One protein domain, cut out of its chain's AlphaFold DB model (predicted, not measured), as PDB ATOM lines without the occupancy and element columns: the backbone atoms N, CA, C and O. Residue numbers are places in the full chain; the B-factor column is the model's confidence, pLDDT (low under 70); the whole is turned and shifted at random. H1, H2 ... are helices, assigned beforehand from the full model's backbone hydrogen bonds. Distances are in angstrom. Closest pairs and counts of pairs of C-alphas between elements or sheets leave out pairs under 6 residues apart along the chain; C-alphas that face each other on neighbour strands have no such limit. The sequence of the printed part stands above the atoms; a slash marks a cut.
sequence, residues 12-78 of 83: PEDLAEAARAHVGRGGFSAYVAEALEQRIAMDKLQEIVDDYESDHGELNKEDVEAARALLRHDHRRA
ATOM      1  N   PRO A  12     153.237 109.802 290.203       97.06
ATOM      2  CA  PRO A  12     151.916 110.414 290.170       97.06
ATOM      3  C   PRO A  12     150.840 109.348 289.931       97.06
ATOM      4  O   PRO A  12     150.986 108.516 289.032       97.06
ATOM      5  N   GLU A  13     149.774 109.377 290.731       96.00
ATOM      6  CA  GLU A  13     148.695 108.382 290.684       96.00
ATOM      7  C   GLU A  13     148.050 108.318 289.297       96.00
ATOM      8  O   GLU A  13     148.009 107.248 288.691       96.00
ATOM      9  N   ASP A  14     147.684 109.476 288.738       97.50
ATOM     10  CA  ASP A  14     147.080 109.579 287.405       97.50
ATOM     11  C   ASP A  14     147.953 108.938 286.315       97.50
ATOM     12  O   ASP A  14     147.452 108.267 285.412       97.50
ATOM     13  N   LEU A  15     149.279 109.095 286.411       95.31
ATOM     14  CA  LEU A  15     150.218 108.506 285.458       95.31
ATOM     15  C   LEU A  15     150.290 106.983 285.609       95.31
ATOM     16  O   LEU A  15     150.313 106.259 284.613       95.31
ATOM     17  N   ALA A  16     150.338 106.496 286.851       93.50
ATOM     18  CA  ALA A  16     150.391 105.068 287.130       93.50
ATOM     19  C   ALA A  16     149.116 104.362 286.644       93.50
ATOM     20  O   ALA A  16     149.209 103.314 286.002       93.50
ATOM     21  N   GLU A  17     147.946 104.952 286.885       94.50
ATOM     22  CA  GLU A  17     146.665 104.403 286.439       94.50
ATOM     23  C   GLU A  17     146.501 104.482 284.916       94.50
ATOM     24  O   GLU A  17     146.096 103.493 284.301       94.50
ATOM     25  N   ALA A  18     146.918 105.579 284.275       95.50
ATOM     26  CA  ALA A  18     146.924 105.676 282.815       95.50
ATOM     27  C   ALA A  18     147.803 104.591 282.172       95.50
ATOM     28  O   ALA A  18     147.380 103.908 281.235       95.50
ATOM     29  N   ALA A  19     149.008 104.373 282.705       94.50
ATOM     30  CA  ALA A  19     149.895 103.321 282.225       94.50
ATOM     31  C   ALA A  19     149.313 101.917 282.471       94.50
ATOM     32  O   ALA A  19     149.366 101.075 281.577       94.50
ATOM     33  N   ARG A  20     148.703 101.656 283.637       93.00
ATOM     34  CA  ARG A  20     148.022 100.377 283.920       93.00
ATOM     35  C   ARG A  20     146.862 100.109 282.968       93.00
ATOM     36  O   ARG A  20     146.729  98.981 282.494       93.00
ATOM     37  N   ALA A  21     146.054 101.125 282.677       95.44
ATOM     38  CA  ALA A  21     144.959 101.030 281.720       95.44
ATOM     39  C   ALA A  21     145.467 100.757 280.295       95.44
ATOM     40  O   ALA A  21     144.855  99.977 279.570       95.44
ATOM     41  N   HIS A  22     146.604 101.350 279.915       95.25
ATOM     42  CA  HIS A  22     147.212 101.161 278.599       95.25
ATOM     43  C   HIS A  22     147.748  99.737 278.381       95.25
ATOM     44  O   HIS A  22     147.519  99.151 277.325       95.25
ATOM     45  N   VAL A  23     148.446  99.168 279.371       95.50
ATOM     46  CA  VAL A  23     149.193  97.902 279.199       95.50
ATOM     47  C   VAL A  23     148.472  96.666 279.729       95.50
ATOM     48  O   VAL A  23     148.886  95.538 279.460       95.50
ATOM     49  N   GLY A  24     147.404  96.856 280.500       89.31
ATOM     50  CA  GLY A  24     146.627  95.771 281.079       89.31
ATOM     51  C   GLY A  24     147.353  94.998 282.188       89.31
ATOM     52  O   GLY A  24     148.357  95.420 282.772       89.31
ATOM     53  N   ARG A  25     146.795  93.837 282.545       86.75
ATOM     54  CA  ARG A  25     147.218  93.076 283.728       86.75
ATOM     55  C   ARG A  25     148.620  92.487 283.543       86.75
ATOM     56  O   ARG A  25     148.851  91.692 282.642       86.75
ATOM     57  N   GLY A  26     149.529  92.813 284.463       86.19
ATOM     58  CA  GLY A  26     150.883  92.249 284.511       86.19
ATOM     59  C   GLY A  26     151.911  92.937 283.606       86.19
ATOM     60  O   GLY A  26     153.097  92.662 283.758       86.19
ATOM     61  N   GLY A  27     151.495  93.863 282.735       93.00
ATOM     62  CA  GLY A  27     152.394  94.584 281.824       93.00
ATOM     63  C   GLY A  27     153.083  95.812 282.430       93.00
ATOM     64  O   GLY A  27     154.060  96.298 281.876       93.00
ATOM     65  N   PHE A  28     152.613  96.308 283.581       93.50
ATOM     66  CA  PHE A  28     153.054  97.598 284.130       93.50
ATOM     67  C   PHE A  28     154.565  97.683 284.381       93.50
ATOM     68  O   PHE A  28     155.203  98.650 283.981       93.50
ATOM     69  N   SER A  29     155.161  96.669 285.017       91.12
ATOM     70  CA  SER A  29     156.600  96.688 285.309       91.12
ATOM     71  C   SER A  29     157.461  96.601 284.050       91.12
ATOM     72  O   SER A  29     158.482  97.274 283.990       91.12
ATOM     73  N   ALA A  30     157.051  95.800 283.059       93.19
ATOM     74  CA  ALA A  30     157.760  95.692 281.785       93.19
ATOM     75  C   ALA A  30     157.696  97.018 281.020       93.19
ATOM     76  O   ALA A  30     158.725  97.544 280.621       93.19
ATOM     77  N   TYR A  31     156.510  97.619 280.949       95.06
ATOM     78  CA  TYR A  31     156.312  98.916 280.312       95.06
ATOM     79  C   TYR A  31     157.164 100.026 280.930       95.06
ATOM     80  O   TYR A  31     157.797 100.797 280.216       95.06
ATOM     81  N   VAL A  32     157.222 100.103 282.265       93.81
ATOM     82  CA  VAL A  32     158.067 101.092 282.950       93.81
ATOM     83  C   VAL A  32     159.551 100.828 282.690       93.81
ATOM     84  O   VAL A  32     160.305 101.781 282.505       93.81
ATOM     85  N   ALA A  33     159.978  99.562 282.661       93.62
ATOM     86  CA  ALA A  33     161.360  99.210 282.350       93.62
ATOM     87  C   ALA A  33     161.733  99.615 280.915       93.62
ATOM     88  O   ALA A  33     162.716 100.324 280.731       93.62
ATOM     89  N   GLU A  34     160.910  99.260 279.926       95.44
ATOM     90  CA  GLU A  34     161.111  99.625 278.518       95.44
ATOM     91  C   GLU A  34     161.116 101.145 278.319       95.44
ATOM     92  O   GLU A  34     161.985 101.686 277.635       95.44
ATOM     93  N   ALA A  35     160.196 101.866 278.967       95.81
ATOM     94  CA  ALA A  35     160.159 103.325 278.913       95.81
ATOM     95  C   ALA A  35     161.422 103.960 279.519       95.81
ATOM     96  O   ALA A  35     161.942 104.938 278.979       95.81
ATOM     97  N   LEU A  36     161.934 103.405 280.623       95.62
ATOM     98  CA  LEU A  36     163.165 103.875 281.254       95.62
ATOM     99  C   LEU A  36     164.398 103.575 280.391       95.62
ATOM    100  O   LEU A  36     165.252 104.445 280.234       95.62
ATOM    101  N   GLU A  37     164.479 102.381 279.804       96.69
ATOM    102  CA  GLU A  37     165.544 102.007 278.869       96.69
ATOM    103  C   GLU A  37     165.558 102.930 277.649       96.69
ATOM    104  O   GLU A  37     166.603 103.495 277.314       96.69
ATOM    105  N   GLN A  38     164.390 103.160 277.044       97.19
ATOM    106  CA  GLN A  38     164.233 104.090 275.930       97.19
ATOM    107  C   GLN A  38     164.654 105.505 276.333       97.19
ATOM    108  O   GLN A  38     165.339 106.180 275.566       97.19
ATOM    109  N   ARG A  39     164.282 105.964 277.536       97.25
ATOM    110  CA  ARG A  39     164.646 107.302 278.006       97.25
ATOM    111  C   ARG A  39     166.157 107.459 278.152       97.25
ATOM    112  O   ARG A  39     166.709 108.409 277.611       97.25
ATOM    113  N   ILE A  40     166.817 106.496 278.792       98.12
ATOM    114  CA  ILE A  40     168.277 106.488 278.947       98.12
ATOM    115  C   ILE A  40     168.971 106.459 277.580       98.12
ATOM    116  O   ILE A  40     169.981 107.129 277.388       98.12
ATOM    117  N   ALA A  41     168.447 105.686 276.625       97.75
ATOM    118  CA  ALA A  41     168.990 105.655 275.272       97.75
ATOM    119  C   ALA A  41     168.873 107.021 274.578       97.75
ATOM    120  O   ALA A  41     169.842 107.472 273.976       97.75
ATOM    121  N   MET A  42     167.725 107.699 274.695       98.06
ATOM    122  CA  MET A  42     167.538 109.040 274.128       98.06
ATOM    123  C   MET A  42     168.427 110.087 274.802       98.06
ATOM    124  O   MET A  42     168.990 110.919 274.101       98.06
ATOM    125  N   ASP A  43     168.603 110.026 276.124       98.19
ATOM    126  CA  ASP A  43     169.485 110.949 276.851       98.19
ATOM    127  C   ASP A  43     170.947 110.811 276.378       98.19
ATOM    128  O   ASP A  43     171.616 111.809 276.132       98.19
ATOM    129  N   LYS A  44     171.424 109.581 276.142       97.50
ATOM    130  CA  LYS A  44     172.759 109.333 275.560       97.50
ATOM    131  C   LYS A  44     172.883 109.791 274.110       97.50
ATOM    132  O   LYS A  44     173.954 110.207 273.686       97.50
ATOM    133  N   LEU A  45     171.819 109.663 273.317       96.75
ATOM    134  CA  LEU A  45     171.828 110.196 271.954       96.75
ATOM    135  C   LEU A  45     171.901 111.722 271.960       96.75
ATOM    136  O   LEU A  45     172.582 112.276 271.107       96.75
ATOM    137  N   GLN A  46     171.229 112.378 272.909       96.19
ATOM    138  CA  GLN A  46     171.314 113.827 273.061       96.19
ATOM    139  C   GLN A  46     172.741 114.262 273.395       96.19
ATOM    140  O   GLN A  46     173.236 115.171 272.752       96.19
ATOM    141  N   GLU A  47     173.430 113.555 274.295       96.75
ATOM    142  CA  GLU A  47     174.846 113.812 274.607       96.75
ATOM    143  C   GLU A  47     175.730 113.778 273.345       96.75
ATOM    144  O   GLU A  47     176.519 114.685 273.113       96.75
ATOM    145  N   ILE A  48     175.530 112.788 272.466       96.38
ATOM    146  CA  ILE A  48     176.270 112.692 271.194       96.38
ATOM    147  C   ILE A  48     175.950 113.867 270.255       96.38
ATOM    148  O   ILE A  48     176.830 114.341 269.535       96.38
ATOM    149  N   VAL A  49     174.687 114.298 270.209       94.38
ATOM    150  CA  VAL A  49     174.270 115.445 269.388       94.38
ATOM    151  C   VAL A  49     174.884 116.733 269.928       94.38
ATOM    152  O   VAL A  49     175.450 117.489 269.144       94.38
ATOM    153  N   ASP A  50     174.834 116.944 271.240       95.69
ATOM    154  CA  ASP A  50     175.384 118.128 271.902       95.69
ATOM    155  C   ASP A  50     176.904 118.228 271.674       95.69
ATOM    156  O   ASP A  50     177.407 119.297 271.323       95.69
ATOM    157  N   ASP A  51     177.632 117.110 271.788       96.12
ATOM    158  CA  ASP A  51     179.068 117.042 271.486       96.12
ATOM    159  C   ASP A  51     179.359 117.420 270.023       96.12
ATOM    160  O   ASP A  51     180.281 118.187 269.735       96.12
ATOM    161  N   TYR A  52     178.555 116.920 269.081       94.12
ATOM    162  CA  TYR A  52     178.708 117.252 267.664       94.12
ATOM    163  C   TYR A  52     178.467 118.743 267.390       94.12
ATOM    164  O   TYR A  52     179.260 119.374 266.682       94.12
ATOM    165  N   GLU A  53     177.390 119.303 267.945       94.75
ATOM    166  CA  GLU A  53     177.019 120.709 267.768       94.75
ATOM    167  C   GLU A  53     178.016 121.659 268.441       94.75
ATOM    168  O   GLU A  53     178.275 122.743 267.919       94.75
ATOM    169  N   SER A  54     178.641 121.247 269.547       94.12
ATOM    170  CA  SER A  54     179.724 122.006 270.182       94.12
ATOM    171  C   SER A  54     180.909 122.229 269.231       94.12
ATOM    172  O   SER A  54     181.489 123.317 269.207       94.12
ATOM    173  N   ASP A  55     181.257 121.223 268.429       94.31
ATOM    174  CA  ASP A  55     182.400 121.281 267.511       94.31
ATOM    175  C   ASP A  55     182.057 121.915 266.147       94.31
ATOM    176  O   ASP A  55     182.932 122.496 265.498       94.31
ATOM    177  N   HIS A  56     180.801 121.808 265.693       90.88
ATOM    178  CA  HIS A  56     180.395 122.143 264.315       90.88
ATOM    179  C   HIS A  56     179.329 123.246 264.205       90.88
ATOM    180  O   HIS A  56     179.066 123.728 263.101       90.88
ATOM    181  N   GLY A  57     178.748 123.677 265.324       89.25
ATOM    182  CA  GLY A  57     177.562 124.530 265.367       89.25
ATOM    183  C   GLY A  57     176.253 123.735 265.305       89.25
ATOM    184  O   GLY A  57     176.243 122.538 265.022       89.25
ATOM    185  N   GLU A  58     175.141 124.421 265.582       89.56
ATOM    186  CA  GLU A  58     173.800 123.820 265.637       89.56
ATOM    187  C   GLU A  58     173.408 123.130 264.322       89.56
ATOM    188  O   GLU A  58     173.636 123.646 263.220       89.56
ATOM    189  N   LEU A  59     172.740 121.981 264.434       89.19
ATOM    190  CA  LEU A  59     172.203 121.266 263.287       89.19
ATOM    191  C   LEU A  59     171.042 122.046 262.661       89.19
ATOM    192  O   LEU A  59     169.972 122.223 263.248       89.19
ATOM    193  N   ASN A  60     171.210 122.437 261.399       91.31
ATOM    194  CA  ASN A  60     170.136 123.053 260.634       91.31
ATOM    195  C   ASN A  60     169.010 122.042 260.361       91.31
ATOM    196  O   ASN A  60     169.204 120.972 259.778       91.31
ATOM    197  N   LYS A  61     167.786 122.425 260.728       90.12
ATOM    198  CA  LYS A  61     166.574 121.627 260.535       90.12
ATOM    199  C   LYS A  61     166.323 121.244 259.073       90.12
ATOM    200  O   LYS A  61     165.819 120.149 258.825       90.12
ATOM    201  N   GLU A  62     166.645 122.118 258.120       93.31
ATOM    202  CA  GLU A  62     166.481 121.831 256.687       93.31
ATOM    203  C   GLU A  62     167.409 120.695 256.241       93.31
ATOM    204  O   GLU A  62     166.960 119.751 255.584       93.31
ATOM    205  N   ASP A  63     168.666 120.729 256.687       91.25
ATOM    206  CA  ASP A  63     169.664 119.699 256.389       91.25
ATOM    207  C   ASP A  63     169.306 118.362 257.055       91.25
ATOM    208  O   ASP A  63     169.400 117.301 256.430       91.25
ATOM    209  N   VAL A  64     168.794 118.396 258.291       92.19
ATOM    210  CA  VAL A  64     168.296 117.200 258.992       92.19
ATOM    211  C   VAL A  64     167.102 116.577 258.262       92.19
ATOM    212  O   VAL A  64     167.038 115.354 258.106       92.19
ATOM    213  N   GLU A  65     166.146 117.381 257.792       93.81
ATOM    214  CA  GLU A  65     165.001 116.869 257.031       93.81
ATOM    215  C   GLU A  65     165.418 116.302 255.668       93.81
ATOM    216  O   GLU A  65     164.922 115.237 255.274       93.81
ATOM    217  N   ALA A  66     166.371 116.940 254.982       93.69
ATOM    218  CA  ALA A  66     166.954 116.415 253.750       93.69
ATOM    219  C   ALA A  66     167.640 115.057 253.990       93.69
ATOM    220  O   ALA A  66     167.350 114.082 253.287       93.69
ATOM    221  N   ALA A  67     168.465 114.944 255.035       92.25
ATOM    222  CA  ALA A  67     169.117 113.693 255.422       92.25
ATOM    223  C   ALA A  67     168.099 112.590 255.771       92.25
ATOM    224  O   ALA A  67     168.218 111.449 255.314       92.25
ATOM    225  N   ARG A  68     167.035 112.923 256.516       93.25
ATOM    226  CA  ARG A  68     165.937 111.989 256.821       93.25
ATOM    227  C   ARG A  68     165.216 111.510 255.564       93.25
ATOM    228  O   ARG A  68     164.841 110.339 255.486       93.25
ATOM    229  N   ALA A  69     164.992 112.391 254.589       93.81
ATOM    230  CA  ALA A  69     164.369 112.020 253.324       93.81
ATOM    231  C   ALA A  69     165.228 111.011 252.545       93.81
ATOM    232  O   ALA A  69     164.680 110.026 252.043       93.81
ATOM    233  N   LEU A  70     166.550 111.207 252.522       92.94
ATOM    234  CA  LEU A  70     167.504 110.273 251.916       92.94
ATOM    235  C   LEU A  70     167.480 108.903 252.611       92.94
ATOM    236  O   LEU A  70     167.268 107.887 251.950       92.94
ATOM    237  N   LEU A  71     167.569 108.863 253.945       89.31
ATOM    238  CA  LEU A  71     167.540 107.607 254.712       89.31
ATOM    239  C   LEU A  71     166.240 106.811 254.508       89.31
ATOM    240  O   LEU A  71     166.266 105.593 254.323       89.31
ATOM    241  N   ARG A  72     165.083 107.490 254.498       90.75
ATOM    242  CA  ARG A  72     163.788 106.845 254.205       90.75
ATOM    243  C   ARG A  72     163.743 106.268 252.791       90.75
ATOM    244  O   ARG A  72     163.134 105.218 252.574       90.75
ATOM    245  N   HIS A  73     164.341 106.965 251.828       81.25
ATOM    246  CA  HIS A  73     164.380 106.533 250.438       81.25
ATOM    247  C   HIS A  73     165.240 105.269 250.262       81.25
ATOM    248  O   HIS A  73     164.817 104.327 249.585       81.25
ATOM    249  N   ASP A  74     166.398 105.205 250.917       77.94
ATOM    250  CA  ASP A  74     167.285 104.038 250.869       77.94
ATOM    251  C   ASP A  74     166.654 102.799 251.503       77.94
ATOM    252  O   ASP A  74     166.711 101.708 250.928       77.94
ATOM    253  N   HIS A  75     165.943 102.965 252.621       73.69
ATOM    254  CA  HIS A  75     165.222 101.855 253.239       73.69
ATOM    255  C   HIS A  75     164.138 101.271 252.313       73.69
ATOM    256  O   HIS A  75     163.968 100.054 252.229       73.69
ATOM    257  N   ARG A  76     163.448 102.122 251.537       74.81
ATOM    258  CA  ARG A  76     162.459 101.677 250.540       74.81
ATOM    259  C   ARG A  76     163.102 100.911 249.380       74.81
ATOM    260  O   ARG A  76     162.501  99.960 248.890       74.81
ATOM    261  N   ARG A  77     164.310 101.293 248.948       69.31
ATOM    262  CA  ARG A  77     165.063 100.542 247.927       69.31
ATOM    263  C   ARG A  77     165.526  99.179 248.437       69.31
ATOM    264  O   ARG A  77     165.411  98.205 247.700       69.31
ATOM    265  N   ALA A  78     165.990  99.097 249.681       62.47
ATOM    266  CA  ALA A  78     166.434  97.839 250.280       62.47
ATOM    267  C   ALA A  78     165.283  96.830 250.477       62.47
ATOM    268  O   ALA A  78     165.471  95.637 250.252       62.47
TER     269      ALA A  78
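Overview. This is residues 12 to 78 of the 83 residues of an uncharacterized protein of Streptomyces albidoflavus (UniProt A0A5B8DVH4). One long helix, H2, makes the longest part of an open, extended shape, with a shorter helix turning off from each of its ends: H1 makes a corner with its first end, and H3 folds back from its last end to make an open V with it. The three helices build no common core, and H3 and most of H2 stand free. The printed part has 67 residues with three named helices, H1, H2 and H3 in chain order, and no named strand; the class is all helix. The whole is extended, with a radius of gyration of the C-alphas of 18.1 A, and its flat outline spans 45 by 34 by 17 A.

Arrangement. H2, residues 28 to 56, touches H1, residues 13 to 23, only at the corner by their link, and only just, with 3 pairs of C-alphas within 8 A. The closest C-alphas of the two are those of Arg 20 and Phe 28, 5.8 A apart, and H2 touches H1 with residues 28 to 31 alone. The lines of H1 and H2 are about perpendicular, at 78 degrees, and their centres are 22.7 A apart. H3, residues 61 to 78, touches no helix: it is apart from H2 and from H1. In H1, H2 and H3 every O i to N i+4 pair is within hydrogen-bond range.

Along the chain. H2 has 29 residues and runs 41.7 A, from C-alpha 28 at (153.054, 97.598, 284.130) to C-alpha 56 at (180.395, 122.143, 264.315). H1 has 11 residues and measures 15.6 A, beginning with C-alpha 13 at (148.695, 108.382, 290.684). H3 has 18 residues and measures 25.9 A, ending with C-alpha 78 at (166.434, 97.839, 250.280).

Size, cuts and confidence. The two C-alphas farthest apart are those of Arg 25 and His 56, at 48.2 A. The printed part has no cut, and both links, H1 to H2 and H2 to H3, are tight, with 4 residues each. The mean pLDDT of the printed part is 92.1; residues 77 to 78 are under 70.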